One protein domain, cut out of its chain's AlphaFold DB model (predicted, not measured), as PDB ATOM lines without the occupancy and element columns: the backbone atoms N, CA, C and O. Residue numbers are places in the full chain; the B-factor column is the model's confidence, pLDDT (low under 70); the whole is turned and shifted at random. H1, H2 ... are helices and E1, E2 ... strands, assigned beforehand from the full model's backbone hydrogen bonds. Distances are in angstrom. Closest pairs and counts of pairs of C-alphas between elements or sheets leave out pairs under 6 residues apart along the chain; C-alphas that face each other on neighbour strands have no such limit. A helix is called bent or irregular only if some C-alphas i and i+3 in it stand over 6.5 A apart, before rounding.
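What this domain is: This is residues 2 to 145 of the 462 residues of an uncharacterized protein of Euryarchaeota archaeon (UniProt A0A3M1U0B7). A twisted sheet of five strands curls round the long helix H2 on one face, while H1 runs along E5 on the other face, making three layers, with helices on both faces of a sheet. The small helix H3 lies far from the sheet, and a long stretch without a named element, residues 20 to 43, joins H1 to the sheet. The printed part has 144 residues with three named helices and five named strands, in the order H1 E1 E2 E3 E4 E5 H2 H3. The sheet is mixed, ordered E1 E2 E5 E3 E4, and the class is mixed, helices and strands. The whole is compact, with a radius of gyration of the C-alphas of 15.3 A, yet elongated in outline, spanning 47 by 31 by 29 A.

Where its parts are: Begin with the sheet's longest strand, E2, residues 52 to 62, 29.7 A long, which bends by 58 degrees at residue 55. E1 is residues 44 to 48, E3 residues 72 to 77, E4 residues 80 to 86, and E5 residues 97 to 104, 22.0 A long. Find C-alpha 2 at (48.411, -30.384, 16.240); from there H1, residues 2 to 19, runs 25.9 A. H2, residues 115 to 137, runs 33.6 A; it is neither bent nor irregular, but only just: C-alphas 126 and 129 are 6.3 A apart. H3, residues 141 to 145, ends at C-alpha 145 at (34.064, -4.449, 16.389).

How they stand to each other: Look first at inner strand E5. It is antiparallel to E2, with N 57 and O 102 2.8 A apart, within hydrogen-bond range, and parallel to E3, with N 74 and O 99 at 2.9 A. The hairpin of E1 and E2 pairs N 46 with O 54 at 2.8 A, and that of E3 and E4 pairs N 77 with O 80 at 2.9 A. H1 is on the sheet, over E5, at a height over the sheet of 10.2 A; its closest C-alphas to E5 are those of Val 5 and Val 100, 6.7 A. On the opposite face is H2; its closest C-alphas to E1 are those of Leu 119 and Leu 48, 6.9 A. H3 is not on the sheet and is apart from H2. Every O i to N i+4 pair is within hydrogen-bond range in H1 and H3, and 17 of 19 in H2.

The domain as a whole: The two C-alphas farthest apart, those of Ser 109 and Gln 141, are 47.8 A apart. The printed part has no cut. The link from H1 to E1 is long, 24 residues. The mean pLDDT of the printed part is 72.8; look for values under 70 at residues 20 to 43 and 135 to 145, among others.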
ATOM      1  N   ILE A   2      49.406 -30.571  17.332       72.56
ATOM      2  CA  ILE A   2      48.411 -30.384  16.240       72.56
ATOM      3  C   ILE A   2      46.976 -30.712  16.684       72.56
ATOM      4  O   ILE A   2      46.103 -29.856  16.627       72.56
ATOM      5  N   ARG A   3      46.752 -31.898  17.267       74.62
ATOM      6  CA  ARG A   3      45.437 -32.288  17.817       74.62
ATOM      7  C   ARG A   3      44.874 -31.302  18.849       74.62
ATOM      8  O   ARG A   3      43.664 -31.164  18.984       74.62
ATOM      9  N   ARG A   4      45.745 -30.645  19.620       78.69
ATOM     10  CA  ARG A   4      45.345 -29.660  20.632       78.69
ATOM     11  C   ARG A   4      44.907 -28.358  19.973       78.69
ATOM     12  O   ARG A   4      43.868 -27.839  20.362       78.69
ATOM     13  N   VAL A   5      45.650 -27.894  18.968       76.06
ATOM     14  CA  VAL A   5      45.265 -26.750  18.130       76.06
ATOM     15  C   VAL A   5      43.904 -27.019  17.493       76.06
ATOM     16  O   VAL A   5      42.974 -26.262  17.733       76.06
ATOM     17  N   GLU A   6      43.725 -28.161  16.820       74.69
ATOM     18  CA  GLU A   6      42.439 -28.554  16.219       74.69
ATOM     19  C   GLU A   6      41.286 -28.538  17.234       74.69
ATOM     20  O   GLU A   6      40.185 -28.068  16.945       74.69
ATOM     21  N   MET A   7      41.531 -29.030  18.450       82.19
ATOM     22  CA  MET A   7      40.538 -29.048  19.520       82.19
ATOM     23  C   MET A   7      40.183 -27.633  20.010       82.19
ATOM     24  O   MET A   7      39.000 -27.346  20.202       82.19
ATOM     25  N   LEU A   8      41.170 -26.751  20.203       76.94
ATOM     26  CA  LEU A   8      40.947 -25.355  20.605       76.94
ATOM     27  C   LEU A   8      40.232 -24.568  19.503       76.94
ATOM     28  O   LEU A   8      39.221 -23.925  19.775       76.94
ATOM     29  N   THR A   9      40.671 -24.721  18.255       75.44
ATOM     30  CA  THR A   9      40.027 -24.161  17.065       75.44
ATOM     31  C   THR A   9      38.558 -24.575  16.961       75.44
ATOM     32  O   THR A   9      37.685 -23.726  16.790       75.44
ATOM     33  N   ASN A  10      38.257 -25.869  17.102       78.50
ATOM     34  CA  ASN A  10      36.881 -26.364  17.043       78.50
ATOM     35  C   ASN A  10      36.034 -25.856  18.214       78.50
ATOM     36  O   ASN A  10      34.843 -25.596  18.041       78.50
ATOM     37  N   LYS A  11      36.630 -25.711  19.405       81.88
ATOM     38  CA  LYS A  11      35.952 -25.126  20.565       81.88
ATOM     39  C   LYS A  11      35.605 -23.660  20.308       81.88
ATOM     40  O   LYS A  11      34.453 -23.294  20.507       81.88
ATOM     41  N   MET A  12      36.557 -22.856  19.831       75.31
ATOM     42  CA  MET A  12      36.325 -21.452  19.482       75.31
ATOM     43  C   MET A  12      35.242 -21.320  18.418       75.31
ATOM     44  O   MET A  12      34.273 -20.609  18.648       75.31
ATOM     45  N   ARG A  13      35.340 -22.077  17.316       76.94
ATOM     46  CA  ARG A  13      34.342 -22.055  16.238       76.94
ATOM     47  C   ARG A  13      32.927 -22.294  16.766       76.94
ATOM     48  O   ARG A  13      32.058 -21.468  16.544       76.94
ATOM     49  N   LYS A  14      32.716 -23.359  17.550       81.25
ATOM     50  CA  LYS A  14      31.394 -23.668  18.129       81.25
ATOM     51  C   LYS A  14      30.830 -22.537  18.985       81.25
ATOM     52  O   LYS A  14      29.620 -22.344  19.024       81.25
ATOM     53  N   VAL A  15      31.691 -21.844  19.727       79.75
ATOM     54  CA  VAL A  15      31.263 -20.737  20.582       79.75
ATOM     55  C   VAL A  15      30.981 -19.492  19.742       79.75
ATOM     56  O   VAL A  15      29.967 -18.844  19.954       79.75
ATOM     57  N   TYR A  16      31.815 -19.199  18.751       77.75
ATOM     58  CA  TYR A  16      31.662 -18.039  17.874       77.75
ATOM     59  C   TYR A  16      30.390 -18.163  17.030       77.75
ATOM     60  O   TYR A  16      29.581 -17.238  17.026       77.75
ATOM     61  N   ASP A  17      30.135 -19.349  16.466       78.44
ATOM     62  CA  ASP A  17      28.896 -19.665  15.746       78.44
ATOM     63  C   ASP A  17      27.654 -19.422  16.627       78.44
ATOM     64  O   ASP A  17      26.639 -18.913  16.156       78.44
ATOM     65  N   LYS A  18      27.733 -19.733  17.932       81.81
ATOM     66  CA  LYS A  18      26.642 -19.492  18.893       81.81
ATOM     67  C   LYS A  18      26.379 -17.999  19.126       81.81
ATOM     68  O   LYS A  18      25.235 -17.625  19.360       81.81
ATOM     69  N   PHE A  19      27.418 -17.169  19.100       72.88
ATOM     70  CA  PHE A  19      27.323 -15.723  19.326       72.88
ATOM     71  C   PHE A  19      27.188 -14.914  18.028       72.88
ATOM     72  O   PHE A  19      27.183 -13.689  18.084       72.88
ATOM     73  N   GLY A  20      27.073 -15.574  16.869       69.81
ATOM     74  CA  GLY A  20      27.023 -14.897  15.571       69.81
ATOM     75  C   GLY A  20      28.323 -14.170  15.216       69.81
ATOM     76  O   GLY A  20      28.304 -13.260  14.397       69.81
ATOM     77  N   ILE A  21      29.443 -14.557  15.834       66.81
ATOM     78  CA  ILE A  21      30.769 -14.030  15.510       66.81
ATOM     79  C   ILE A  21      31.281 -14.844  14.305       66.81
ATOM     80  O   ILE A  21      31.294 -16.077  14.390       66.81
ATOM     81  N   PRO A  22      31.697 -14.218  13.189       60.84
ATOM     82  CA  PRO A  22      32.251 -14.883  12.022       60.84
ATOM     83  C   PRO A  22      33.315 -15.893  12.434       60.84
ATOM     84  O   PRO A  22      34.237 -15.582  13.196       60.84
ATOM     85  N   SER A  23      33.175 -17.124  11.928       52.34
ATOM     86  CA  SER A  23      34.105 -18.212  12.221       52.34
ATOM     87  C   SER A  23      35.533 -17.732  11.985       52.34
ATOM     88  O   SER A  23      35.837 -17.207  10.905       52.34
ATOM     89  N   PRO A  24      36.452 -17.987  12.931       50.28
ATOM     90  CA  PRO A  24      37.783 -17.443  12.852       50.28
ATOM     91  C   PRO A  24      38.639 -18.110  11.756       50.28
ATOM     92  O   PRO A  24      39.846 -17.987  11.762       50.28
ATOM     93  N   THR A  25      38.069 -18.814  10.775       48.19
ATOM     94  CA  THR A  25      38.782 -19.495   9.678       48.19
ATOM     95  C   THR A  25      39.798 -18.615   8.935       48.19
ATOM     96  O   THR A  25      40.822 -19.148   8.516       48.19
ATOM     97  N   ASN A  26      39.592 -17.293   8.863       49.31
ATOM     98  CA  ASN A  26      40.595 -16.334   8.367       49.31
ATOM     99  C   ASN A  26      41.602 -15.863   9.440       49.31
ATOM    100  O   ASN A  26      42.757 -15.606   9.117       49.31
ATOM    101  N   TYR A  27      41.204 -15.804  10.708       46.66
ATOM    102  CA  TYR A  27      41.971 -15.290  11.855       46.66
ATOM    103  C   TYR A  27      42.926 -16.330  12.432       46.66
ATOM    104  O   TYR A  27      44.088 -16.058  12.719       46.66
ATOM    105  N   LEU A  28      42.421 -17.561  12.533       43.03
ATOM    106  CA  LEU A  28      43.149 -18.747  12.934       43.03
ATOM    107  C   LEU A  28      44.408 -18.880  12.106       43.03
ATOM    108  O   LEU A  28      45.353 -19.345  12.720       43.03
ATOM    109  N   SER A  29      44.355 -18.436  10.824       42.34
ATOM    110  CA  SER A  29      45.335 -18.475   9.718       42.34
ATOM    111  C   SER A  29      46.486 -17.460   9.753       42.34
ATOM    112  O   SER A  29      47.375 -17.562   8.906       42.34
ATOM    113  N   LYS A  30      46.520 -16.543  10.738       47.59
ATOM    114  CA  LYS A  30      47.420 -15.376  10.692       47.59
ATOM    115  C   LYS A  30      48.339 -15.149  11.900       47.59
ATOM    116  O   LYS A  30      49.410 -14.584  11.717       47.59
ATOM    117  N   ILE A  31      48.020 -15.634  13.102       50.53
ATOM    118  CA  ILE A  31      48.888 -15.409  14.274       50.53
ATOM    119  C   ILE A  31      49.729 -16.655  14.567       50.53
ATOM    120  O   ILE A  31      49.194 -17.711  14.892       50.53
ATOM    121  N   TRP A  32      51.047 -16.474  14.398       53.06
ATOM    122  CA  TRP A  32      52.175 -17.397  14.599       53.06
ATOM    123  C   TRP A  32      51.879 -18.849  14.236       53.06
ATOM    124  O   TRP A  32      51.195 -19.550  14.966       53.06
ATOM    125  N   TYR A  33      52.379 -19.304  13.088       49.50
ATOM    126  CA  TYR A  33      51.944 -20.569  12.518       49.50
ATOM    127  C   TYR A  33      52.925 -21.720  12.662       49.50
ATOM    128  O   TYR A  33      54.096 -21.634  12.309       49.50
ATOM    129  N   ILE A  34      52.340 -22.864  13.009       37.59
ATOM    130  CA  ILE A  34      52.689 -24.165  12.448       37.59
ATOM    131  C   ILE A  34      51.515 -24.609  11.614       37.59
ATOM    132  O   ILE A  34      50.429 -24.847  12.142       37.59
ATOM    133  N   CYS A  35      51.762 -24.765  10.319       37.62
ATOM    134  CA  CYS A  35      50.855 -25.384   9.363       37.62
ATOM    135  C   CYS A  35      49.564 -24.603   9.086       37.62
ATOM    136  O   CYS A  35      48.465 -25.020   9.460       37.62
ATOM    137  N   LYS A  36      49.660 -23.576   8.231       35.22
ATOM    138  CA  LYS A  36      48.633 -23.453   7.189       35.22
ATOM    139  C   LYS A  36      48.639 -24.801   6.467       35.22
ATOM    140  O   LYS A  36      49.717 -25.336   6.199       35.22
ATOM    141  N   ARG A  37      47.482 -25.406   6.187       32.72
ATOM    142  CA  ARG A  37      47.439 -26.593   5.312       32.72
ATOM    143  C   ARG A  37      48.177 -26.239   4.009       32.72
ATOM    144  O   ARG A  37      47.623 -25.505   3.203       32.72
ATOM    145  N   GLY A  38      49.407 -26.728   3.838       33.03
ATOM    146  CA  GLY A  38      50.229 -26.516   2.640       33.03
ATOM    147  C   GLY A  38      51.440 -25.577   2.757       33.03
ATOM    148  O   GLY A  38      52.265 -25.617   1.855       33.03
ATOM    149  N   GLU A  39      51.619 -24.801   3.835       40.44
ATOM    150  CA  GLU A  39      52.779 -23.895   3.996       40.44
ATOM    151  C   GLU A  39      53.558 -24.237   5.282       40.44
ATOM    152  O   GLU A  39      53.015 -24.191   6.390       40.44
ATOM    153  N   GLN A  40      54.827 -24.638   5.132       40.41
ATOM    154  CA  GLN A  40      55.760 -24.859   6.241       40.41
ATOM    155  C   GLN A  40      56.334 -23.515   6.701       40.41
ATOM    156  O   GLN A  40      57.023 -22.841   5.944       40.41
ATOM    157  N   SER A  41      56.079 -23.150   7.953       52.47
ATOM    158  CA  SER A  41      56.816 -22.099   8.657       52.47
ATOM    159  C   SER A  41      58.018 -22.740   9.353       52.47
ATOM    160  O   SER A  41      57.862 -23.784   9.995       52.47
ATOM    161  N   SER A  42      59.205 -22.150   9.223       56.78
ATOM    162  CA  SER A  42      60.397 -22.609   9.946       56.78
ATOM    163  C   SER A  42      60.255 -22.338  11.453       56.78
ATOM    164  O   SER A  42      59.673 -21.313  11.816       56.78
ATOM    165  N   PRO A  43      60.777 -23.216  12.331       67.75
ATOM    166  CA  PRO A  43      60.898 -22.927  13.757       67.75
ATOM    167  C   PRO A  43      61.627 -21.605  14.000       67.75
ATOM    168  O   PRO A  43      62.522 -21.233  13.238       67.75
ATOM    169  N   ILE A  44      61.242 -20.899  15.062       70.69
ATOM    170  CA  ILE A  44      61.870 -19.635  15.440       70.69
ATOM    171  C   ILE A  44      62.889 -19.908  16.529       70.69
ATOM    172  O   ILE A  44      62.586 -20.530  17.546       70.69
ATOM    173  N   GLU A  45      64.101 -19.429  16.299       75.06
ATOM    174  CA  GLU A  45      65.176 -19.522  17.267       75.06
ATOM    175  C   GLU A  45      64.981 -18.456  18.353       75.06
ATOM    176  O   GLU A  45      64.832 -17.263  18.072       75.06
ATOM    177  N   MET A  46      64.960 -18.898  19.604       76.38
ATOM    178  CA  MET A  46      64.781 -18.063  20.782       76.38
ATOM    179  C   MET A  46      65.934 -18.321  21.744       76.38
ATOM    180  O   MET A  46      66.243 -19.462  22.060       76.38
ATOM    181  N   ASP A  47      66.570 -17.254  22.212       78.19
ATOM    182  CA  ASP A  47      67.646 -17.351  23.201       78.19
ATOM    183  C   ASP A  47      67.075 -17.270  24.622       78.19
ATOM    184  O   ASP A  47      66.291 -16.355  24.912       78.19
ATOM    185  N   LEU A  48      67.452 -18.223  25.475       73.94
ATOM    186  CA  LEU A  48      67.073 -18.299  26.884       73.94
ATOM    187  C   LEU A  48      68.306 -18.202  27.781       73.94
ATOM    188  O   LEU A  48      69.293 -18.919  27.591       73.94
ATOM    189  N   GLU A  49      68.207 -17.378  28.825       70.88
ATOM    190  CA  GLU A  49      69.232 -17.298  29.868       70.88
ATOM    191  C   GLU A  49      69.496 -18.693  30.458       70.88
ATOM    192  O   GLU A  49      68.566 -19.435  30.771       70.88
ATOM    193  N   ASN A  50      70.775 -19.059  30.585       67.19
ATOM    194  CA  ASN A  50      71.264 -20.324  31.154       67.19
ATOM    195  C   ASN A  50      70.949 -21.615  30.369       67.19
ATOM    196  O   ASN A  50      71.420 -22.680  30.763       67.19
ATOM    197  N   VAL A  51      70.236 -21.536  29.240       70.31
ATOM    198  CA  VAL A  51      69.939 -22.688  28.358       70.31
ATOM    199  C   VAL A  51      70.553 -22.502  26.966       70.31
ATOM    200  O   VAL A  51      71.036 -23.463  26.366       70.31
ATOM    201  N   GLY A  52      70.594 -21.262  26.471       69.25
ATOM    202  CA  GLY A  52      71.024 -20.919  25.119       69.25
ATOM    203  C   GLY A  52      69.873 -20.957  24.111       69.25
ATOM    204  O   GLY A  52      68.704 -20.774  24.456       69.25
ATOM    205  N   LYS A  53      70.211 -21.185  22.841       76.56
ATOM    206  CA  LYS A  53      69.273 -21.139  21.712       76.56
ATOM    207  C   LYS A  53      68.351 -22.360  21.696       76.56
ATOM    208  O   LYS A  53      68.821 -23.494  21.619       76.56
ATOM    209  N   ILE A  54      67.047 -22.114  21.712       76.50
ATOM    210  CA  ILE A  54      65.981 -23.110  21.581       76.50
ATOM    211  C   ILE A  54      65.140 -22.836  20.335       76.50
ATOM    212  O   ILE A  54      65.008 -21.696  19.894       76.50
ATOM    213  N   GLU A  55      64.530 -23.878  19.780       77.31
ATOM    214  CA  GLU A  55      63.584 -23.738  18.675       77.31
ATOM    215  C   GLU A  55      62.157 -23.749  19.213       77.31
ATOM    216  O   GLU A  55      61.740 -24.676  19.914       77.31
ATOM    217  N   VAL A  56      61.391 -22.719  18.872       75.81
ATOM    218  CA  VAL A  56      60.015 -22.547  19.325       75.81
ATOM    219  C   VAL A  56      59.085 -22.524  18.133       75.81
ATOM    220  O   VAL A  56      59.381 -21.984  17.066       75.81
ATOM    221  N   ILE A  57      57.941 -23.160  18.320       75.19
ATOM    222  CA  ILE A  57      56.971 -23.353  17.273       75.19
ATOM    223  C   ILE A  57      55.580 -23.264  17.904       75.19
ATOM    224  O   ILE A  57      55.321 -23.934  18.895       75.19
ATOM    225  N   GLY A  58      54.667 -22.435  17.399       73.75
ATOM    226  CA  GLY A  58      53.403 -22.198  18.103       73.75
ATOM    227  C   GLY A  58      52.221 -21.879  17.208       73.75
ATOM    228  O   GLY A  58      52.365 -21.778  15.998       73.75
ATOM    229  N   TRP A  59      51.055 -21.787  17.844       79.69
ATOM    230  CA  TRP A  59      49.798 -21.253  17.333       79.69
ATOM    231  C   TRP A  59      49.164 -20.416  18.437       79.69
ATOM    232  O   TRP A  59      49.000 -20.918  19.548       79.69
ATOM    233  N   VAL A  60      48.822 -19.160  18.166       74.00
ATOM    234  CA  VAL A  60      48.212 -18.250  19.147       74.00
ATOM    235  C   VAL A  60      47.084 -17.485  18.457       74.00
ATOM    236  O   VAL A  60      47.177 -17.231  17.267       74.00
ATOM    237  N   ALA A  61      45.997 -17.154  19.148       76.44
ATOM    238  CA  ALA A  61      44.870 -16.417  18.579       76.44
ATOM    239  C   ALA A  61      44.162 -15.555  19.635       76.44
ATOM    240  O   ALA A  61      44.136 -15.945  20.804       76.44
ATOM    241  N   PRO A  62      43.550 -14.422  19.244       76.62
ATOM    242  CA  PRO A  62      42.716 -13.619  20.124       76.62
ATOM    243  C   PRO A  62      41.389 -14.315  20.413       76.62
ATOM    244  O   PRO A  62      40.838 -15.055  19.588       76.62
ATOM    245  N   VAL A  63      40.853 -14.030  21.586       76.50
ATOM    246  CA  VAL A  63      39.598 -14.551  22.099       76.50
ATOM    247  C   VAL A  63      38.712 -13.373  22.467       76.50
ATOM    248  O   VAL A  63      39.150 -12.416  23.091       76.50
ATOM    249  N   ASN A  64      37.440 -13.437  22.088       74.56
ATOM    250  CA  ASN A  64      36.475 -12.475  22.599       74.56
ATOM    251  C   ASN A  64      36.146 -12.831  24.072       74.56
ATOM    252  O   ASN A  64      35.691 -13.954  24.327       74.56
ATOM    253  N   PRO A  65      36.316 -11.906  25.035       73.50
ATOM    254  CA  PRO A  65      36.136 -12.175  26.468       73.50
ATOM    255  C   PRO A  65      34.711 -12.627  26.828       73.50
ATOM    256  O   PRO A  65      34.508 -13.428  27.741       73.50
ATOM    257  N   TYR A  66      33.700 -12.207  26.063       75.31
ATOM    258  CA  TYR A  66      32.300 -12.576  26.289       75.31
ATOM    259  C   TYR A  66      31.978 -14.027  25.906       75.31
ATOM    260  O   TYR A  66      30.904 -14.541  26.214       75.31
ATOM    261  N   THR A  67      32.915 -14.727  25.263       73.50
ATOM    262  CA  THR A  67      32.744 -16.130  24.867       73.50
ATOM    263  C   THR A  67      32.914 -17.107  26.033       73.50
ATOM    264  O   THR A  67      32.584 -18.289  25.898       73.50
ATOM    265  N   GLY A  68      33.435 -16.646  27.180       77.81
ATOM    266  CA  GLY A  68      33.738 -17.489  28.344       77.81
ATOM    267  C   GLY A  68      34.882 -18.483  28.104       77.81
ATOM    268  O   GLY A  68      35.095 -19.409  28.892       77.81
ATOM    269  N   ILE A  69      35.614 -18.338  26.997       81.75
ATOM    270  CA  ILE A  69      36.834 -19.094  26.739       81.75
ATOM    271  C   ILE A  69      37.940 -18.459  27.575       81.75
ATOM    272  O   ILE A  69      38.319 -17.321  27.341       81.75
ATOM    273  N   LYS A  70      38.458 -19.215  28.546       84.56
ATOM    274  CA  LYS A  70      39.561 -18.749  29.384       84.56
ATOM    275  C   LYS A  70      40.833 -18.559  28.533       84.56
ATOM    276  O   LYS A  70      41.220 -19.535  27.873       84.56
ATOM    277  N   PRO A  71      41.473 -17.377  28.550       86.56
ATOM    278  CA  PRO A  71      42.751 -17.168  27.884       86.56
ATOM    279  C   PRO A  71      43.871 -17.980  28.540       86.56
ATOM    280  O   PRO A  71      43.751 -18.439  29.677       86.56
ATOM    281  N   GLY A  72      44.947 -18.202  27.793       89.62
ATOM    282  CA  GLY A  72      46.122 -18.926  28.263       89.62
ATOM    283  C   GLY A  72      46.850 -19.670  27.149       89.62
ATOM    284  O   GLY A  72      46.266 -20.055  26.130       89.62
ATOM    285  N   ILE A  73      48.138 -19.917  27.367       89.12
ATOM    286  CA  ILE A  73      48.998 -20.622  26.419       89.12
ATOM    287  C   ILE A  73      49.376 -21.993  26.985       89.12
ATOM    288  O   ILE A  73      49.877 -22.119  28.101       89.12
ATOM    289  N   ASP A  74      49.115 -23.050  26.218       90.00
ATOM    290  CA  ASP A  74      49.609 -24.391  26.524       90.00
ATOM    291  C   ASP A  74      51.063 -24.521  26.044       90.00
ATOM    292  O   ASP A  74      51.327 -24.358  24.854       90.00
ATOM    293  N   ILE A  75      51.997 -24.888  26.921       87.75
ATOM    294  CA  ILE A  75      53.411 -25.085  26.572       87.75
ATOM    295  C   ILE A  75      53.718 -26.577  26.499       87.75
ATOM    296  O   ILE A  75      53.429 -27.338  27.423       87.75
ATOM    297  N   TYR A  76      54.345 -26.996  25.406       87.69
ATOM    298  CA  TYR A  76      54.857 -28.337  25.189       87.69
ATOM    299  C   TYR A  76      56.378 -28.292  25.105       87.69
ATOM    300  O   TYR A  76      56.923 -27.561  24.292       87.69
ATOM    301  N   VAL A  77      57.060 -29.138  25.865       85.62
ATOM    302  CA  VAL A  77      58.515 -29.312  25.801       85.62
ATOM    303  C   VAL A  77      58.794 -30.724  25.310       85.62
ATOM    304  O   VAL A  77      58.231 -31.680  25.844       85.62
ATOM    305  N   ASN A  78      59.593 -30.884  24.249       82.75
ATOM    306  CA  ASN A  78      59.920 -32.203  23.685       82.75
ATOM    307  C   ASN A  78      58.673 -33.081  23.440       82.75
ATOM    308  O   ASN A  78      58.644 -34.276  23.736       82.75
ATOM    309  N   LYS A  79      57.611 -32.468  22.893       80.38
ATOM    310  CA  LYS A  79      56.291 -33.079  22.609       80.38
ATOM    311  C   LYS A  79      55.448 -33.443  23.845       80.38
ATOM    312  O   LYS A  79      54.337 -33.946  23.664       80.38
ATOM    313  N   ARG A  80      55.905 -33.173  25.069       83.00
ATOM    314  CA  ARG A  80      55.153 -33.396  26.316       83.00
ATOM    315  C   ARG A  80      54.497 -32.104  26.777       83.00
ATOM    316  O   ARG A  80      55.111 -31.052  26.683       83.00
ATOM    317  N   LEU A  81      53.254 -32.183  27.251       85.94
ATOM    318  CA  LEU A  81      52.585 -31.034  27.861       85.94
ATOM    319  C   LEU A  81      53.334 -30.673  29.145       85.94
ATOM    320  O   LEU A  81      53.431 -31.505  30.043       85.94
ATOM    321  N   PHE A  82      53.857 -29.457  29.192       86.12
ATOM    322  CA  PHE A  82      54.603 -28.922  30.320       86.12
ATOM    323  C   PHE A  82      53.718 -27.995  31.155       86.12
ATOM    324  O   PHE A  82      53.532 -28.233  32.343       86.12
ATOM    325  N   LEU A  83      53.072 -27.020  30.508       87.25
ATOM    326  CA  LEU A  83      52.085 -26.137  31.130       87.25
ATOM    327  C   LEU A  83      50.796 -26.077  30.330       87.25
ATOM    328  O   LEU A  83      50.792 -26.230  29.108       87.25
ATOM    329  N   LYS A  84      49.691 -25.829  31.030       89.75
ATOM    330  CA  LYS A  84      48.360 -25.751  30.437       89.75
ATOM    331  C   LYS A  84      47.705 -24.420  30.781       89.75
ATOM    332  O   LYS A  84      47.441 -24.171  31.953       89.75
ATOM    333  N   GLY A  85      47.365 -23.650  29.752       84.75
ATOM    334  CA  GLY A  85      46.643 -22.387  29.869       84.75
ATOM    335  C   GLY A  85      47.343 -21.375  30.767       84.75
ATOM    336  O   GLY A  85      46.685 -20.789  31.622       84.75
ATOM    337  N   ASP A  86      48.656 -21.212  30.610       87.75
ATOM    338  CA  ASP A  86      49.405 -20.230  31.381       87.75
ATOM    339  C   ASP A  86      49.202 -18.820  30.807       87.75
ATOM    340  O   ASP A  86      49.425 -18.565  29.621       87.75
ATOM    341  N   GLU A  87      48.728 -17.916  31.659       87.31
ATOM    342  CA  GLU A  87      48.449 -16.519  31.324       87.31
ATOM    343  C   GLU A  87      49.714 -15.656  31.395       87.31
ATOM    344  O   GLU A  87      49.748 -14.592  30.788       87.31
ATOM    345  N   LYS A  88      50.778 -16.100  32.080       86.88
ATOM    346  CA  LYS A  88      52.027 -15.325  32.187       86.88
ATOM    347  C   LYS A  88      52.806 -15.256  30.877       86.88
ATOM    348  O   LYS A  88      53.563 -14.316  30.658       86.88
ATOM    349  N   CYS A  89      52.587 -16.228  29.994       85.00
ATOM    350  CA  CYS A  89      53.090 -16.212  28.624       85.00
ATOM    351  C   CYS A  89      52.376 -15.187  27.726       85.00
ATOM    352  O   CYS A  89      52.842 -14.921  26.619       85.00
ATOM    353  N   ILE A  90      51.231 -14.646  28.153       84.19
ATOM    354  CA  ILE A  90      50.485 -13.645  27.395       84.19
ATOM    355  C   ILE A  90      51.098 -12.277  27.695       84.19
ATOM    356  O   ILE A  90      51.196 -11.898  28.865       84.19
ATOM    357  N   PRO A  91      51.512 -11.514  26.672       77.19
ATOM    358  CA  PRO A  91      52.058 -10.200  26.924       77.19
ATOM    359  C   PRO A  91      50.969  -9.285  27.499       77.19
ATOM    360  O   PRO A  91      49.793  -9.430  27.148       77.19
ATOM    361  N   PRO A  92      51.325  -8.330  28.377       72.06
ATOM    362  CA  PRO A  92      50.344  -7.510  29.088       72.06
ATOM    363  C   PRO A  92      49.346  -6.784  28.173       72.06
ATOM    364  O   PRO A  92      48.239  -6.483  28.607       72.06
ATOM    365  N   ASN A  93      49.736  -6.510  26.923       65.31
ATOM    366  CA  ASN A  93      48.947  -5.822  25.899       65.31
ATOM    367  C   ASN A  93      48.034  -6.702  25.057       65.31
ATOM    368  O   ASN A  93      47.094  -6.185  24.461       65.31
ATOM    369  N   ALA A  94      48.264  -8.009  25.039       67.81
ATOM    370  CA  ALA A  94      47.455  -8.957  24.293       67.81
ATOM    371  C   ALA A  94      46.620  -9.815  25.246       67.81
ATOM    372  O   ALA A  94      46.568 -11.037  25.129       67.81
ATOM    373  N   MET A  95      45.987  -9.193  26.241       65.38
ATOM    374  CA  MET A  95      45.064  -9.920  27.109       65.38
ATOM    375  C   MET A  95      43.949 -10.532  26.262       65.38
ATOM    376  O   MET A  95      43.498  -9.909  25.309       65.38
ATOM    377  N   GLU A  96      43.524 -11.745  26.605       79.50
ATOM    378  CA  GLU A  96      42.622 -12.577  25.796       79.50
ATOM    379  C   GLU A  96      43.276 -13.332  24.621       79.50
ATOM    380  O   GLU A  96      42.637 -13.589  23.604       79.50
ATOM    381  N   LEU A  97      44.540 -13.751  24.746       80.38
ATOM    382  CA  LEU A  97      45.126 -14.734  23.827       80.38
ATOM    383  C   LEU A  97      44.906 -16.172  24.308       80.38
ATOM    384  O   LEU A  97      45.033 -16.495  25.489       80.38
ATOM    385  N   ILE A  98      44.648 -17.070  23.362       85.94
ATOM    386  CA  ILE A  98      44.712 -18.516  23.562       85.94
ATOM    387  C   ILE A  98      45.731 -19.114  22.609       85.94
ATOM    388  O   ILE A  98      45.806 -18.724  21.448       85.94
ATOM    389  N   GLY A  99      46.514 -20.082  23.072       86.00
ATOM    390  CA  GLY A  99      47.537 -20.648  22.207       86.00
ATOM    391  C   GLY A  99      48.113 -21.974  22.653       86.00
ATOM    392  O   GLY A  99      47.807 -22.509  23.717       86.00
ATOM    393  N   VAL A 100      48.959 -22.511  21.787       85.88
ATOM    394  CA  VAL A 100      49.774 -23.693  22.011       85.88
ATOM    395  C   VAL A 100      51.172 -23.402  21.489       85.88
ATOM    396  O   VAL A 100      51.333 -23.106  20.310       85.88
ATOM    397  N   ILE A 101      52.180 -23.542  22.338       85.69
ATOM    398  CA  ILE A 101      53.588 -23.378  21.996       85.69
ATOM    399  C   ILE A 101      54.311 -24.698  22.246       85.69
ATOM    400  O   ILE A 101      54.099 -25.361  23.254       85.69
ATOM    401  N   GLY A 102      55.141 -25.106  21.301       85.00
ATOM    402  CA  GLY A 102      56.036 -26.246  21.355       85.00
ATOM    403  C   GLY A 102      57.484 -25.780  21.337       85.00
ATOM    404  O   GLY A 102      57.868 -24.968  20.504       85.00
ATOM    405  N   ILE A 103      58.282 -26.327  22.241       83.94
ATOM    406  CA  ILE A 103      59.714 -26.082  22.369       83.94
ATOM    407  C   ILE A 103      60.440 -27.362  21.973       83.94
ATOM    408  O   ILE A 103      60.099 -28.463  22.431       83.94
ATOM    409  N   ILE A 104      61.413 -27.206  21.087       81.12
ATOM    410  CA  ILE A 104      62.182 -28.272  20.461       81.12
ATOM    411  C   ILE A 104      63.653 -28.095  20.846       81.12
ATOM    412  O   ILE A 104      64.168 -26.980  20.899       81.12
ATOM    413  N   GLY A 105      64.330 -29.214  21.107       73.25
ATOM    414  CA  GLY A 105      65.790 -29.241  21.220       73.25
ATOM    415  C   GLY A 105      66.350 -28.897  22.600       73.25
ATOM    416  O   GLY A 105      67.563 -28.807  22.741       73.25
ATOM    417  N   ILE A 106      65.505 -28.757  23.623       81.69
ATOM    418  CA  ILE A 106      65.959 -28.578  25.005       81.69
ATOM    419  C   ILE A 106      66.233 -29.935  25.663       81.69
ATOM    420  O   ILE A 106      65.500 -30.898  25.424       81.69
ATOM    421  N   ARG A 107      67.278 -30.054  26.487       80.75
ATOM    422  CA  ARG A 107      67.505 -31.287  27.257       80.75
ATOM    423  C   ARG A 107      66.611 -31.293  28.489       80.75
ATOM    424  O   ARG A 107      66.399 -30.257  29.105       80.75
ATOM    425  N   ASP A 108      66.147 -32.472  28.895       78.25
ATOM    426  CA  ASP A 108      65.318 -32.612  30.101       78.25
ATOM    427  C   ASP A 108      66.046 -32.108  31.369       78.25
ATOM    428  O   ASP A 108      65.396 -31.657  32.306       78.25
ATOM    429  N   SER A 109      67.388 -32.124  31.382       81.38
ATOM    430  CA  SER A 109      68.229 -31.559  32.453       81.38
ATOM    431  C   SER A 109      68.185 -30.035  32.553       81.38
ATOM    432  O   SER A 109      68.496 -29.493  33.609       81.38
ATOM    433  N   ASP A 110      67.834 -29.357  31.461       80.31
ATOM    434  CA  ASP A 110      67.878 -27.897  31.343       80.31
ATOM    435  C   ASP A 110      66.529 -27.269  31.772       80.31
ATOM    436  O   ASP A 110      66.390 -26.051  31.856       80.31
ATOM    437  N   VAL A 111      65.530 -28.104  32.090       79.94
ATOM    438  CA  VAL A 111      64.216 -27.704  32.611       79.94
ATOM    439  C   VAL A 111      64.289 -27.591  34.140       79.94
ATOM    440  O   VAL A 111      63.963 -28.527  34.869       79.94
ATOM    441  N   THR A 112      64.761 -26.446  34.631       78.75
ATOM    442  CA  THR A 112      64.928 -26.140  36.066       78.75
ATOM    443  C   THR A 112      63.753 -25.330  36.638       78.75
ATOM    444  O   THR A 112      62.826 -24.962  35.920       78.75
ATOM    445  N   GLU A 113      63.771 -25.012  37.937       72.19
ATOM    446  CA  GLU A 113      62.778 -24.095  38.530       72.19
ATOM    447  C   GLU A 113      62.887 -22.663  37.968       72.19
ATOM    448  O   GLU A 113      61.878 -21.973  37.830       72.19
ATOM    449  N   GLU A 114      64.089 -22.233  37.568       75.94
ATOM    450  CA  GLU A 114      64.341 -20.917  36.957       75.94
ATOM    451  C   GLU A 114      63.997 -20.871  35.460       75.94
ATOM    452  O   GLU A 114      63.759 -19.797  34.902       75.94
ATOM    453  N   PHE A 115      63.928 -22.036  34.805       82.44
ATOM    454  CA  PHE A 115      63.592 -22.154  33.386       82.44
ATOM    455  C   PHE A 115      62.221 -21.553  33.075       82.44
ATOM    456  O   PHE A 115      62.058 -20.852  32.075       82.44
ATOM    457  N   LEU A 116      61.235 -21.812  33.937       81.19
ATOM    458  CA  LEU A 116      59.854 -21.469  33.641       81.19
ATOM    459  C   LEU A 116      59.603 -19.945  33.607       81.19
ATOM    460  O   LEU A 116      59.136 -19.469  32.574       81.19
ATOM    461  N   PRO A 117      59.956 -19.151  34.638       85.19
ATOM    462  CA  PRO A 117      59.769 -17.698  34.590       85.19
ATOM    463  C   PRO A 117      60.534 -17.016  33.446       85.19
ATOM    464  O   PRO A 117      60.033 -16.066  32.840       85.19
ATOM    465  N   SER A 118      61.743 -17.501  33.132       84.38
ATOM    466  CA  SER A 118      62.549 -16.992  32.013       84.38
ATOM    467  C   SER A 118      61.858 -17.252  30.670       84.38
ATOM    468  O   SER A 118      61.716 -16.343  29.847       84.38
ATOM    469  N   LEU A 119      61.334 -18.468  30.484       84.38
ATOM    470  CA  LEU A 119      60.582 -18.858  29.300       84.38
ATOM    471  C   LEU A 119      59.279 -18.063  29.142       84.38
ATOM    472  O   LEU A 119      59.028 -17.541  28.056       84.38
ATOM    473  N   GLU A 120      58.467 -17.949  30.198       86.88
ATOM    474  CA  GLU A 120      57.206 -17.187  30.203       86.88
ATOM    475  C   GLU A 120      57.449 -15.745  29.734       86.88
ATOM    476  O   GLU A 120      56.811 -15.262  28.793       86.88
ATOM    477  N   LYS A 121      58.451 -15.084  30.332       85.31
ATOM    478  CA  LYS A 121      58.856 -13.716  29.989       85.31
ATOM    479  C   LYS A 121      59.326 -13.606  28.539       85.31
ATOM    480  O   LYS A 121      58.987 -12.639  27.854       85.31
ATOM    481  N   ARG A 122      60.105 -14.580  28.056       84.31
ATOM    482  CA  ARG A 122      60.628 -14.568  26.686       84.31
ATOM    483  C   ARG A 122      59.511 -14.771  25.666       84.31
ATOM    484  O   ARG A 122      59.422 -13.988  24.726       84.31
ATOM    485  N   ILE A 123      58.614 -15.730  25.888       83.62
ATOM    486  CA  ILE A 123      57.429 -15.942  25.046       83.62
ATOM    487  C   ILE A 123      56.597 -14.660  24.969       83.62
ATOM    488  O   ILE A 123      56.314 -14.196  23.865       83.62
ATOM    489  N   ALA A 124      56.276 -14.049  26.112       83.62
ATOM    490  CA  ALA A 124      55.528 -12.796  26.149       83.62
ATOM    491  C   ALA A 124      56.231 -11.696  25.327       83.62
ATOM    492  O   ALA A 124      55.607 -11.077  24.467       83.62
ATOM    493  N   SER A 125      57.546 -11.515  25.501       81.69
ATOM    494  CA  SER A 125      58.321 -10.507  24.758       81.69
ATOM    495  C   SER A 125      58.344 -10.718  23.238       81.69
ATOM    496  O   SER A 125      58.475  -9.751  22.493       81.69
ATOM    497  N   TYR A 126      58.200 -11.960  22.765       80.12
ATOM    498  CA  TYR A 126      58.110 -12.274  21.336       80.12
ATOM    499  C   TYR A 126      56.689 -12.117  20.790       80.12
ATOM    500  O   TYR A 126      56.514 -11.690  19.650       80.12
ATOM    501  N   LEU A 127      55.672 -12.465  21.581       75.81
ATOM    502  CA  LEU A 127      54.275 -12.319  21.175       75.81
ATOM    503  C   LEU A 127      53.845 -10.854  21.103       75.81
ATOM    504  O   LEU A 127      53.032 -10.517  20.250       75.81
ATOM    505  N   GLU A 128      54.411  -9.994  21.950       76.94
ATOM    506  CA  GLU A 128      54.113  -8.562  21.990       76.94
ATOM    507  C   GLU A 128      54.250  -7.871  20.614       76.94
ATOM    508  O   GLU A 128      53.238  -7.394  20.100       76.94
ATOM    509  N   PRO A 129      55.419  -7.861  19.938       70.44
ATOM    510  CA  PRO A 129      55.566  -7.197  18.640       70.44
ATOM    511  C   PRO A 129      54.759  -7.865  17.515       70.44
ATOM    512  O   PRO A 129      54.377  -7.203  16.550       70.44
ATOM    513  N   VAL A 130      54.487  -9.170  17.618       71.75
ATOM    514  CA  VAL A 130      53.654  -9.896  16.644       71.75
ATOM    515  C   VAL A 130      52.198  -9.457  16.761       71.75
ATOM    516  O   VAL A 130      51.560  -9.170  15.748       71.75
ATOM    517  N   PHE A 131      51.689  -9.379  17.989       74.00
ATOM    518  CA  PHE A 131      50.348  -8.886  18.271       74.00
ATOM    519  C   PHE A 131      50.203  -7.421  17.858       74.00
ATOM    520  O   PHE A 131      49.248  -7.085  17.160       74.00
ATOM    521  N   ASP A 132      51.191  -6.581  18.188       69.50
ATOM    522  CA  ASP A 132      51.251  -5.191  17.736       69.50
ATOM    523  C   ASP A 132      51.127  -5.105  16.217       69.50
ATOM    524  O   ASP A 132      50.281  -4.371  15.715       69.50
ATOM    525  N   ASN A 133      51.949  -5.853  15.473       68.19
ATOM    526  CA  ASN A 133      51.951  -5.809  14.013       68.19
ATOM    527  C   ASN A 133      50.618  -6.272  13.408       68.19
ATOM    528  O   ASN A 133      50.123  -5.648  12.467       68.19
ATOM    529  N   TRP A 134      50.028  -7.332  13.966       70.31
ATOM    530  CA  TRP A 134      48.714  -7.823  13.558       70.31
ATOM    531  C   TRP A 134      47.640  -6.745  13.737       70.31
ATOM    532  O   TRP A 134      46.907  -6.461  12.787       70.31
ATOM    533  N   LEU A 135      47.625  -6.069  14.894       67.75
ATOM    534  CA  LEU A 135      46.740  -4.931  15.142       67.75
ATOM    535  C   LEU A 135      46.905  -3.835  14.075       67.75
ATOM    536  O   LEU A 135      45.899  -3.326  13.585       67.75
ATOM    537  N   LYS A 136      48.143  -3.488  13.678       62.59
ATOM    538  CA  LYS A 136      48.386  -2.382  12.723       62.59
ATOM    539  C   LYS A 136      47.995  -2.701  11.285       62.59
ATOM    540  O   LYS A 136      47.591  -1.803  10.554       62.59
ATOM    541  N   THR A 137      48.243  -3.931  10.843       58.66
ATOM    542  CA  THR A 137      48.312  -4.237   9.405       58.66
ATOM    543  C   THR A 137      47.199  -5.146   8.909       58.66
ATOM    544  O   THR A 137      46.936  -5.162   7.708       58.66
ATOM    545  N   GLU A 138      46.535  -5.889   9.795       62.00
ATOM    546  CA  GLU A 138      45.679  -6.999   9.368       62.00
ATOM    547  C   GLU A 138      44.247  -6.960   9.908       62.00
ATOM    548  O   GLU A 138      43.421  -7.714   9.394       62.00
ATOM    549  N   VAL A 139      43.942  -6.103  10.891       63.69
ATOM    550  CA  VAL A 139      42.602  -6.001  11.495       63.69
ATOM    551  C   VAL A 139      41.635  -5.271  10.563       63.69
ATOM    552  O   VAL A 139      41.802  -4.087  10.272       63.69
ATOM    553  N   THR A 140      40.571  -5.954  10.136       65.38
ATOM    554  CA  THR A 140      39.459  -5.300   9.428       65.38
ATOM    555  C   THR A 140      38.470  -4.639  10.400       65.38
ATOM    556  O   THR A 140      38.457  -4.915  11.599       65.38
ATOM    557  N   GLN A 141      37.590  -3.772   9.889       62.44
ATOM    558  CA  GLN A 141      36.595  -3.067  10.706       62.44
ATOM    559  C   GLN A 141      35.629  -4.009  11.449       62.44
ATOM    560  O   GLN A 141      35.264  -3.730  12.591       62.44
ATOM    561  N   GLU A 142      35.227  -5.120  10.827       65.44
ATOM    562  CA  GLU A 142      34.354  -6.120  11.456       65.44
ATOM    563  C   GLU A 142      35.087  -6.860  12.589       65.44
ATOM    564  O   GLU A 142      34.559  -7.012  13.692       65.44
ATOM    565  N   GLU A 143      36.350  -7.227  12.350       64.69
ATOM    566  CA  GLU A 143      37.230  -7.884  13.327       64.69
ATOM    567  C   GLU A 143      37.473  -6.987  14.543       64.69
ATOM    568  O   GLU A 143      37.448  -7.436  15.694       64.69
ATOM    569  N   TYR A 144      37.649  -5.692  14.287       67.00
ATOM    570  CA  TYR A 144      37.765  -4.696  15.331       67.00
ATOM    571  C   TYR A 144      36.513  -4.664  16.220       67.00
ATOM    572  O   TYR A 144      36.625  -4.783  17.438       67.00
ATOM    573  N   GLN A 145      35.318  -4.561  15.633       64.88
ATOM    574  CA  GLN A 145      34.064  -4.449  16.389       64.88
ATOM    575  C   GLN A 145      33.741  -5.698  17.217       64.88
ATOM    576  O   GLN A 145      33.192  -5.591  18.311       64.88
TER     577      GLN A 145